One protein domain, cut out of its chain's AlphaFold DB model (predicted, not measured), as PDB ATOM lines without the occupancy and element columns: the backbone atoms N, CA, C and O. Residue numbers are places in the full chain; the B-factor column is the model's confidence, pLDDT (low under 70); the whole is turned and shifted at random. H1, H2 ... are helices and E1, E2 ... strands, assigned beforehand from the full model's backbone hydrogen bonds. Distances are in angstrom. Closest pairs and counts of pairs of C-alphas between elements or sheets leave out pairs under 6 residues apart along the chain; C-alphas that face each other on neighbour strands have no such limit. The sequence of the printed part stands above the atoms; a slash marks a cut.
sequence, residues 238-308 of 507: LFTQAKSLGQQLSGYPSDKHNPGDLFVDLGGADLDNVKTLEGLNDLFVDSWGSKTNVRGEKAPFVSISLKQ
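What this domain is: This is residues 238 to 308 of the 507 residues of an uncharacterized protein of Planctomycetes bacterium (UniProt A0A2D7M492). Three helices form a loose cluster, with the short helices H2 and H3 each packed on the longer H1, and the first residues of H1 come near a small two-stranded ribbon of E1 and E2. Two long loops, one from E1 to H3 and one from H3 to E2, lie between these parts: in the second, residues 282 to 300 swing out on the side away from H1 and H2 before E2 returns beside E1. The printed part has 71 residues, with three named helices and two named strands in the order H1, H2, E1, H3, E2; the sheet has the order E1 - E2 and is antiparallel. The class is mixed, helices and strands, with under half of the residues in named elements. The whole is compact, with a radius of gyration of the C-alphas of 11.4 A and spans of 35 by 28 by 18 A.

How they stand to each other: Begin at H1, residues 238 to 250, which touches H2, residues 254 to 257; their closest C-alphas, those of Gln 247 and Ser 254, are 4.7 A apart. H1 also touches H3, residues 277 to 281, where the closest C-alphas, those of Leu 249 and Leu 277, are 5.6 A apart. H2 and H3 are apart. Now look at E1, residues 262 to 265: its C-alpha of Phe 263 is 6.5 A from that of Phe 239 in H1, the closest C-alphas of the two. E2, residues 301 to 307, is the antiparallel neighbour of E1, at 153 degrees between their directions. N 264 and O 302 are within hydrogen-bond range at 3.0 A, as are N 262 and O 304 at 3.2 A. E2 is apart from H1 and from H2. In H1 and H3 every O i to N i+4 pair is within hydrogen-bond range; H2 is too short for such a pair.

Where its parts are: Find C-alpha 238 at (89.365, 21.145, -13.861); from there H1 runs 17.9 A to C-alpha 250. H2 spans 5.2 A, E1 9.5 A and H3 6.2 A. E1 begins at C-alpha 262, at (97.968, 25.247, -9.294). E2 runs 19.3 A from C-alpha 301 to C-alpha 307, at (109.063, 27.354, -5.957).

The domain as a whole: The two C-alphas farthest apart, those of Asn 273 and Gln 308, are 35.7 A apart. The printed part has no cut. The links from H1 to H2 and from H2 to E1 are tight; those from E1 to H3, 11 residues, and from H3 to E2, 19 residues, are long. The mean pLDDT of the printed part is 92.3, that of H2 is 80, and no printed residue is under 70.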
ATOM      1  N   LEU A 238      88.874  20.704 -12.547       95.75
ATOM      2  CA  LEU A 238      89.365  21.145 -13.861       95.75
ATOM      3  C   LEU A 238      90.898  21.127 -13.952       95.75
ATOM      4  O   LEU A 238      91.437  20.804 -15.010       95.75
ATOM      5  N   PHE A 239      91.603  21.391 -12.845       96.25
ATOM      6  CA  PHE A 239      93.060  21.263 -12.781       96.25
ATOM      7  C   PHE A 239      93.498  19.828 -13.109       96.25
ATOM      8  O   PHE A 239      94.266  19.599 -14.048       96.25
ATOM      9  N   THR A 240      92.956  18.847 -12.382       93.94
ATOM     10  CA  THR A 240      93.269  17.420 -12.547       93.94
ATOM     11  C   THR A 240      92.893  16.922 -13.944       93.94
ATOM     12  O   THR A 240      93.656  16.177 -14.566       93.94
ATOM     13  N   GLN A 241      91.748  17.367 -14.474       95.75
ATOM     14  CA  GLN A 241      91.274  17.008 -15.812       95.75
ATOM     15  C   GLN A 241      92.201  17.540 -16.912       95.75
ATOM     16  O   GLN A 241      92.674  16.761 -17.737       95.75
ATOM     17  N   ALA A 242      92.537  18.835 -16.890       96.25
ATOM     18  CA  ALA A 242      93.424  19.446 -17.881       96.25
ATOM     19  C   ALA A 242      94.837  18.836 -17.847       96.25
ATOM     20  O   ALA A 242      95.426  18.553 -18.892       96.25
ATOM     21  N   LYS A 243      95.374  18.571 -16.648       93.88
ATOM     22  CA  LYS A 243      96.672  17.899 -16.460       93.88
ATOM     23  C   LYS A 243      96.664  16.478 -17.036       93.88
ATOM     24  O   LYS A 243      97.625  16.090 -17.700       93.88
ATOM     25  N   SER A 244      95.585  15.725 -16.817       92.75
ATOM     26  CA  SER A 244      95.422  14.359 -17.337       92.75
ATOM     27  C   SER A 244      95.275  14.338 -18.859       92.75
ATOM     28  O   SER A 244      95.933  13.541 -19.528       92.75
ATOM     29  N   LEU A 245      94.481  15.255 -19.418       93.12
ATOM     30  CA  LEU A 245      94.323  15.402 -20.863       93.12
ATOM     31  C   LEU A 245      95.653  15.771 -21.535       93.12
ATOM     32  O   LEU A 245      96.020  15.179 -22.546       93.12
ATOM     33  N   GLY A 246      96.427  16.678 -20.935       88.81
ATOM     34  CA  GLY A 246      97.757  17.035 -21.425       88.81
ATOM     35  C   GLY A 246      98.738  15.867 -21.422       88.81
ATOM     36  O   GLY A 246      99.470  15.675 -22.393       88.81
ATOM     37  N   GLN A 247      98.716  15.032 -20.381       86.25
ATOM     38  CA  GLN A 247      99.494  13.792 -20.358       86.25
ATOM     39  C   GLN A 247      99.074  12.832 -21.480       86.25
ATOM     40  O   GLN A 247      99.932  12.286 -22.170       86.25
ATOM     41  N   GLN A 248      97.767  12.642 -21.685       87.81
ATOM     42  CA  GLN A 248      97.243  11.779 -22.745       87.81
ATOM     43  C   GLN A 248      97.650  12.270 -24.142       87.81
ATOM     44  O   GLN A 248      98.056  11.462 -24.972       87.81
ATOM     45  N   LEU A 249      97.540  13.576 -24.404       85.00
ATOM     46  CA  LEU A 249      97.798  14.167 -25.720       85.00
ATOM     47  C   LEU A 249      99.290  14.291 -26.047       85.00
ATOM     48  O   LEU A 249      99.669  14.161 -27.207       85.00
ATOM     49  N   SER A 250     100.136  14.554 -25.048       81.44
ATOM     50  CA  SER A 250     101.579  14.760 -25.252       81.44
ATOM     51  C   SER A 250     102.419  13.489 -25.078       81.44
ATOM     52  O   SER A 250     103.552  13.434 -25.552       81.44
ATOM     53  N   GLY A 251     101.913  12.490 -24.346       75.88
ATOM     54  CA  GLY A 251     102.686  11.323 -23.913       75.88
ATOM     55  C   GLY A 251     103.701  11.610 -22.797       75.88
ATOM     56  O   GLY A 251     104.368  10.687 -22.324       75.88
ATOM     57  N   TYR A 252     103.823  12.864 -22.344       72.19
ATOM     58  CA  TYR A 252     104.674  13.249 -21.220       72.19
ATOM     59  C   TYR A 252     103.930  13.109 -19.885       72.19
ATOM     60  O   TYR A 252     102.710  13.259 -19.840       72.19
ATOM     61  N   PRO A 253     104.640  12.878 -18.764       75.44
ATOM     62  CA  PRO A 253     104.061  13.060 -17.435       75.44
ATOM     63  C   PRO A 253     103.361  14.422 -17.305       75.44
ATOM     64  O   PRO A 253     103.795  15.411 -17.900       75.44
ATOM     65  N   SER A 254     102.274  14.491 -16.537       80.12
ATOM     66  CA  SER A 254     101.419  15.686 -16.494       80.12
ATOM     67  C   SER A 254     102.143  16.949 -16.004       80.12
ATOM     68  O   SER A 254     101.853  18.046 -16.481       80.12
ATOM     69  N   ASP A 255     103.124  16.808 -15.108       76.94
ATOM     70  CA  ASP A 255     104.027  17.864 -14.622       76.94
ATOM     71  C   ASP A 255     105.067  18.312 -15.661       76.94
ATOM     72  O   ASP A 255     105.672  19.379 -15.535       76.94
ATOM     73  N   LYS A 256     105.277  17.497 -16.696       77.75
ATOM     74  CA  LYS A 256     106.195  17.773 -17.802       77.75
ATOM     75  C   LYS A 256     105.499  18.382 -18.999       77.75
ATOM     76  O   LYS A 256     106.120  19.199 -19.660       77.75
ATOM     77  N   HIS A 257     104.221  18.074 -19.211       86.00
ATOM     78  CA  HIS A 257     103.374  18.836 -20.123       86.00
ATOM     79  C   HIS A 257     103.020  20.214 -19.555       86.00
ATOM     80  O   HIS A 257     103.195  21.222 -20.222       86.00
ATOM     81  N   ASN A 258     102.529  20.297 -18.322       89.94
ATOM     82  CA  ASN A 258     102.178  21.575 -17.714       89.94
ATOM     83  C   ASN A 258     102.793  21.633 -16.310       89.94
ATOM     84  O   ASN A 258     102.329  20.902 -15.437       89.94
ATOM     85  N   PRO A 259     103.806  22.478 -16.059       88.38
ATOM     86  CA  PRO A 259     104.509  22.510 -14.771       88.38
ATOM     87  C   PRO A 259     103.727  23.174 -13.638       88.38
ATOM     88  O   PRO A 259     104.260  23.298 -12.540       88.38
ATOM     89  N   GLY A 260     102.500  23.630 -13.902       93.12
ATOM     90  CA  GLY A 260     101.657  24.261 -12.902       93.12
ATOM     91  C   GLY A 260     101.367  23.329 -11.728       93.12
ATOM     92  O   GLY A 260     100.917  22.192 -11.925       93.12
ATOM     93  N   ASP A 261     101.624  23.848 -10.533       94.56
ATOM     94  CA  ASP A 261     101.290  23.261  -9.236       94.56
ATOM     95  C   ASP A 261      99.864  23.680  -8.808       94.56
ATOM     96  O   ASP A 261      99.201  22.972  -8.054       94.56
ATOM     97  N   LEU A 262      99.363  24.800  -9.354       97.19
ATOM     98  CA  LEU A 262      97.968  25.247  -9.294       97.19
ATOM     99  C   LEU A 262      97.588  26.044 -10.540       97.19
ATOM    100  O   LEU A 262      98.476  26.566 -11.223       97.19
ATOM    101  N   PHE A 263      96.285  26.187 -10.803       98.44
ATOM    102  CA  PHE A 263      95.776  27.135 -11.802       98.44
ATOM    103  C   PHE A 263      94.981  28.275 -11.168       98.44
ATOM    104  O   PHE A 263      94.295  28.075 -10.166       98.44
ATOM    105  N   VAL A 264      95.025  29.449 -11.801       98.56
ATOM    106  CA  VAL A 264      93.949  30.442 -11.671       98.56
ATOM    107  C   VAL A 264      92.872  30.084 -12.690       98.56
ATOM    108  O   VAL A 264      93.171  29.960 -13.877       98.56
ATOM    109  N   ASP A 265      91.640  29.910 -12.231       98.00
ATOM    110  CA  ASP A 265      90.449  29.724 -13.053       98.00
ATOM    111  C   ASP A 265      89.805  31.086 -13.342       98.00
ATOM    112  O   ASP A 265      89.257  31.733 -12.448       98.00
ATOM    113  N   LEU A 266      89.891  31.502 -14.606       97.81
ATOM    114  CA  LEU A 266      89.292  32.713 -15.179       97.81
ATOM    115  C   LEU A 266      87.889  32.447 -15.768       97.81
ATOM    116  O   LEU A 266      87.254  33.341 -16.351       97.81
ATOM    117  N   GLY A 267      87.405  31.208 -15.641       94.94
ATOM    118  CA  GLY A 267      86.090  30.746 -16.058       94.94
ATOM    119  C   GLY A 267      85.943  30.492 -17.561       94.94
ATOM    120  O   GLY A 267      86.571  31.132 -18.407       94.94
ATOM    121  N   GLY A 268      85.011  29.596 -17.899       90.94
ATOM    122  CA  GLY A 268      84.658  29.262 -19.284       90.94
ATOM    123  C   GLY A 268      85.484  28.133 -19.899       90.94
ATOM    124  O   GLY A 268      85.542  28.032 -21.119       90.94
ATOM    125  N   ALA A 269      86.132  27.303 -19.077       92.62
ATOM    126  CA  ALA A 269      86.830  26.120 -19.560       92.62
ATOM    127  C   ALA A 269      85.852  25.068 -20.098       92.62
ATOM    128  O   ALA A 269      84.897  24.701 -19.415       92.62
ATOM    129  N   ASP A 270      86.152  24.540 -21.282       91.56
ATOM    130  CA  ASP A 270      85.458  23.410 -21.894       91.56
ATOM    131  C   ASP A 270      86.500  22.394 -22.373       91.56
ATOM    132  O   ASP A 270      87.062  22.503 -23.464       91.56
ATOM    133  N   LEU A 271      86.822  21.441 -21.498       94.06
ATOM    134  CA  LEU A 271      87.840  20.424 -21.765       94.06
ATOM    135  C   LEU A 271      87.315  19.281 -22.646       94.06
ATOM    136  O   LEU A 271      88.114  18.623 -23.311       94.06
ATOM    137  N   ASP A 272      85.999  19.059 -22.702       91.75
ATOM    138  CA  ASP A 272      85.398  17.940 -23.441       91.75
ATOM    139  C   ASP A 272      85.569  18.099 -24.963       91.75
ATOM    140  O   ASP A 272      85.726  17.120 -25.713       91.75
ATOM    141  N   ASN A 273      85.606  19.352 -25.421       91.12
ATOM    142  CA  ASN A 273      85.786  19.713 -26.824       91.12
ATOM    143  C   ASN A 273      87.254  19.835 -27.262       91.12
ATOM    144  O   ASN A 273      87.532  19.954 -28.457       91.12
ATOM    145  N   VAL A 274      88.213  19.716 -26.342       94.44
ATOM    146  CA  VAL A 274      89.641  19.754 -26.674       94.44
ATOM    147  C   VAL A 274      90.096  18.403 -27.230       94.44
ATOM    148  O   VAL A 274      90.085  17.386 -26.538       94.44
ATOM    149  N   LYS A 275      90.521  18.385 -28.500       92.81
ATOM    150  CA  LYS A 275      91.002  17.165 -29.190       92.81
ATOM    151  C   LYS A 275      92.496  17.163 -29.497       92.81
ATOM    152  O   LYS A 275      93.047  16.113 -29.812       92.81
ATOM    153  N   THR A 276      93.147  18.320 -29.430       93.06
ATOM    154  CA  THR A 276      94.556  18.483 -29.792       93.06
ATOM    155  C   THR A 276      95.332  19.123 -28.654       93.06
ATOM    156  O   THR A 276      94.783  19.858 -27.834       93.06
ATOM    157  N   LEU A 277      96.635  18.846 -28.618       89.75
ATOM    158  CA  LEU A 277      97.552  19.451 -27.658       89.75
ATOM    159  C   LEU A 277      97.598  20.981 -27.802       89.75
ATOM    160  O   LEU A 277      97.630  21.706 -26.816       89.75
ATOM    161  N   GLU A 278      97.546  21.471 -29.039       90.19
ATOM    162  CA  GLU A 278      97.444  22.898 -29.338       90.19
ATOM    163  C   GLU A 278      96.160  23.515 -28.775       90.19
ATOM    164  O   GLU A 278      96.243  24.534 -28.097       90.19
ATOM    165  N   GLY A 279      95.008  22.863 -28.967       93.75
ATOM    166  CA  GLY A 279      93.742  23.324 -28.400       93.75
ATOM    167  C   GLY A 279      93.746  23.325 -26.870       93.75
ATOM    168  O   GLY A 279      93.166  24.215 -26.259       93.75
ATOM    169  N   LEU A 280      94.450  22.377 -26.237       96.12
ATOM    170  CA  LEU A 280      94.649  22.392 -24.787       96.12
ATOM    171  C   LEU A 280      95.526  23.571 -24.354       96.12
ATOM    172  O   LEU A 280      95.217  24.242 -23.373       96.12
ATOM    173  N   ASN A 281      96.616  23.827 -25.076       95.06
ATOM    174  CA  ASN A 281      97.535  24.918 -24.761       95.06
ATOM    175  C   ASN A 281      96.909  26.300 -24.996       95.06
ATOM    176  O   ASN A 281      97.252  27.240 -24.283       95.06
ATOM    177  N   ASP A 282      95.957  26.413 -25.926       95.56
ATOM    178  CA  ASP A 282      95.157  27.622 -26.155       95.56
ATOM    179  C   ASP A 282      94.248  27.974 -24.961       95.56
ATOM    180  O   ASP A 282      93.783  29.110 -24.863       95.56
ATOM    181  N   LEU A 283      94.039  27.056 -24.007       97.38
ATOM    182  CA  LEU A 283      93.288  27.347 -22.784       97.38
ATOM    183  C   LEU A 283      94.080  28.148 -21.735       97.38
ATOM    184  O   LEU A 283      93.514  28.524 -20.706       97.38
ATOM    185  N   PHE A 284      95.371  28.406 -21.960       98.00
ATOM    186  CA  PHE A 284      96.237  29.089 -21.000       98.00
ATOM    187  C   PHE A 284      96.595  30.506 -21.454       98.00
ATOM    188  O   PHE A 284      96.858  30.749 -22.634       98.00
ATOM    189  N   VAL A 285      96.616  31.453 -20.509       98.12
ATOM    190  CA  VAL A 285      97.032  32.835 -20.788       98.12
ATOM    191  C   VAL A 285      98.494  32.891 -21.219       98.12
ATOM    192  O   VAL A 285      99.325  32.136 -20.714       98.12
ATOM    193  N   ASP A 286      98.830  33.834 -22.098       95.50
ATOM    194  CA  ASP A 286     100.201  33.967 -22.597       95.50
ATOM    195  C   ASP A 286     101.056  35.001 -21.841       95.50
ATOM    196  O   ASP A 286     102.281  35.018 -21.944       95.50
ATOM    197  N   SER A 287     100.448  35.895 -21.066       96.44
ATOM    198  CA  SER A 287     101.183  36.943 -20.344       96.44
ATOM    199  C   SER A 287     100.640  37.126 -18.933       96.44
ATOM    200  O   SER A 287      99.438  37.003 -18.703       96.44
ATOM    201  N   TRP A 288     101.531  37.411 -17.982       97.62
ATOM    202  CA  TRP A 288     101.172  37.587 -16.575       97.62
ATOM    203  C   TRP A 288     100.210  38.771 -16.399       97.62
ATOM    204  O   TRP A 288     100.440  39.841 -16.959       97.62
ATOM    205  N   GLY A 289      99.125  38.572 -15.650       97.12
ATOM    206  CA  GLY A 289      98.044  39.549 -15.475       97.12
ATOM    207  C   GLY A 289      97.085  39.662 -16.670       97.12
ATOM    208  O   GLY A 289      96.137  40.442 -16.615       97.12
ATOM    209  N   SER A 290      97.297  38.898 -17.749       96.94
ATOM    210  CA  SER A 290      96.392  38.868 -18.905       96.94
ATOM    211  C   SER A 290      95.223  37.901 -18.699       96.94
ATOM    212  O   SER A 290      95.243  37.034 -17.833       96.94
ATOM    213  N   LYS A 291      94.202  38.016 -19.552       96.75
ATOM    214  CA  LYS A 291      93.092  37.056 -19.668       96.75
ATOM    215  C   LYS A 291      93.037  36.378 -21.037       96.75
ATOM    216  O   LYS A 291      92.037  35.736 -21.359       96.75
ATOM    217  N   THR A 292      94.078  36.542 -21.853       97.19
ATOM    218  CA  THR A 292      94.120  36.042 -23.231       97.19
ATOM    219  C   THR A 292      95.292  35.106 -23.505       97.19
ATOM    220  O   THR A 292      96.364  35.233 -22.906       97.19
ATOM    221  N   ASN A 293      95.069  34.156 -24.414       95.56
ATOM    222  CA  ASN A 293      96.072  33.216 -24.915       95.56
ATOM    223  C   ASN A 293      96.954  33.849 -26.012       95.56
ATOM    224  O   ASN A 293      96.822  35.027 -26.347       95.56
ATOM    225  N   VAL A 294      97.831  33.037 -26.613       92.62
ATOM    226  CA  VAL A 294      98.742  33.439 -27.706       92.62
ATOM    227  C   VAL A 294      98.024  33.962 -28.958       92.62
ATOM    228  O   VAL A 294      98.633  34.663 -29.761       92.62
ATOM    229  N   ARG A 295      96.733  33.645 -29.135       92.00
ATOM    230  CA  ARG A 295      95.896  34.113 -30.252       92.00
ATOM    231  C   ARG A 295      95.117  35.388 -29.922       92.00
ATOM    232  O   ARG A 295      94.393  35.895 -30.772       92.00
ATOM    233  N   GLY A 296      95.239  35.909 -28.699       94.44
ATOM    234  CA  GLY A 296      94.444  37.040 -28.219       94.44
ATOM    235  C   GLY A 296      93.008  36.670 -27.827       94.44
ATOM    236  O   GLY A 296      92.205  37.556 -27.543       94.44
ATOM    237  N   GLU A 297      92.677  35.381 -27.776       95.19
ATOM    238  CA  GLU A 297      91.360  34.885 -27.377       95.19
ATOM    239  C   GLU A 297      91.293  34.713 -25.861       95.19
ATOM    240  O   GLU A 297      92.320  34.521 -25.209       95.19
ATOM    241  N   LYS A 298      90.087  34.760 -25.279       96.25
ATOM    242  CA  LYS A 298      89.906  34.563 -23.835       96.25
ATOM    243  C   LYS A 298      90.415  33.176 -23.428       96.25
ATOM    244  O   LYS A 298      89.902  32.168 -23.903       96.25
ATOM    245  N   ALA A 299      91.353  33.144 -22.489       97.38
ATOM    246  CA  ALA A 299      91.866  31.913 -21.910       97.38
ATOM    247  C   ALA A 299      91.205  31.652 -20.545       97.38
ATOM    248  O   ALA A 299      91.121  32.575 -19.730       97.38
ATOM    249  N   PRO A 300      90.736  30.426 -20.265       97.75
ATOM    250  CA  PRO A 300      90.154  30.082 -18.973       97.75
ATOM    251  C   PRO A 300      91.184  29.837 -17.864       97.75
ATOM    252  O   PRO A 300      90.800  29.887 -16.700       97.75
ATOM    253  N   PHE A 301      92.459  29.569 -18.172       98.56
ATOM    254  CA  PHE A 301      93.439  29.182 -17.156       98.56
ATOM    255  C   PHE A 301      94.707  30.034 -17.146       98.56
ATOM    256  O   PHE A 301      95.237  30.437 -18.178       98.56
ATOM    257  N   VAL A 302      95.268  30.205 -15.952       98.62
ATOM    258  CA  VAL A 302      96.653  30.645 -15.741       98.62
ATOM    259  C   VAL A 302      97.407  29.507 -15.073       98.62
ATOM    260  O   VAL A 302      97.016  29.082 -13.990       98.62
ATOM    261  N   SER A 303      98.487  29.018 -15.686       98.12
ATOM    262  CA  SER A 303      99.313  27.970 -15.076       98.12
ATOM    263  C   SER A 303     100.404  28.556 -14.181       98.12
ATOM    264  O   SER A 303     101.215  29.358 -14.645       98.12
ATOM    265  N   ILE A 304     100.444  28.145 -12.909       98.00
ATOM    266  CA  ILE A 304     101.394  28.658 -11.917       98.00
ATOM    267  C   ILE A 304     102.224  27.517 -11.335       98.00
ATOM    268  O   ILE A 304     101.691  26.627 -10.676       98.00
ATOM    269  N   SER A 305     103.542  27.567 -11.534       93.50
ATOM    270  CA  SER A 305     104.503  26.708 -10.836       93.50
ATOM    271  C   SER A 305     105.058  27.430  -9.611       93.50
ATOM    272  O   SER A 305     105.579  28.540  -9.709       93.50
ATOM    273  N   LEU A 306     104.983  26.788  -8.455       92.06
ATOM    274  CA  LEU A 306     105.433  27.299  -7.173       92.06
ATOM    275  C   LEU A 306     106.836  26.774  -6.854       92.06
ATOM    276  O   LEU A 306     107.140  25.579  -6.945       92.06
ATOM    277  N   LYS A 307     107.723  27.682  -6.445       86.19
ATOM    278  CA  LYS A 307     109.063  27.354  -5.957       86.19
ATOM    279  C   LYS A 307     109.357  28.089  -4.661       86.19
ATOM    280  O   LYS A 307     109.021  29.255  -4.493       86.19
ATOM    281  N   GLN A 308     110.014  27.379  -3.751       79.81
ATOM    282  CA  GLN A 308     110.617  27.977  -2.564       79.81
ATOM    283  C   GLN A 308     111.870  28.773  -2.945       79.81
ATOM    284  O   GLN A 308     112.501  28.483  -3.963       79.81
TER     285      GLN A 308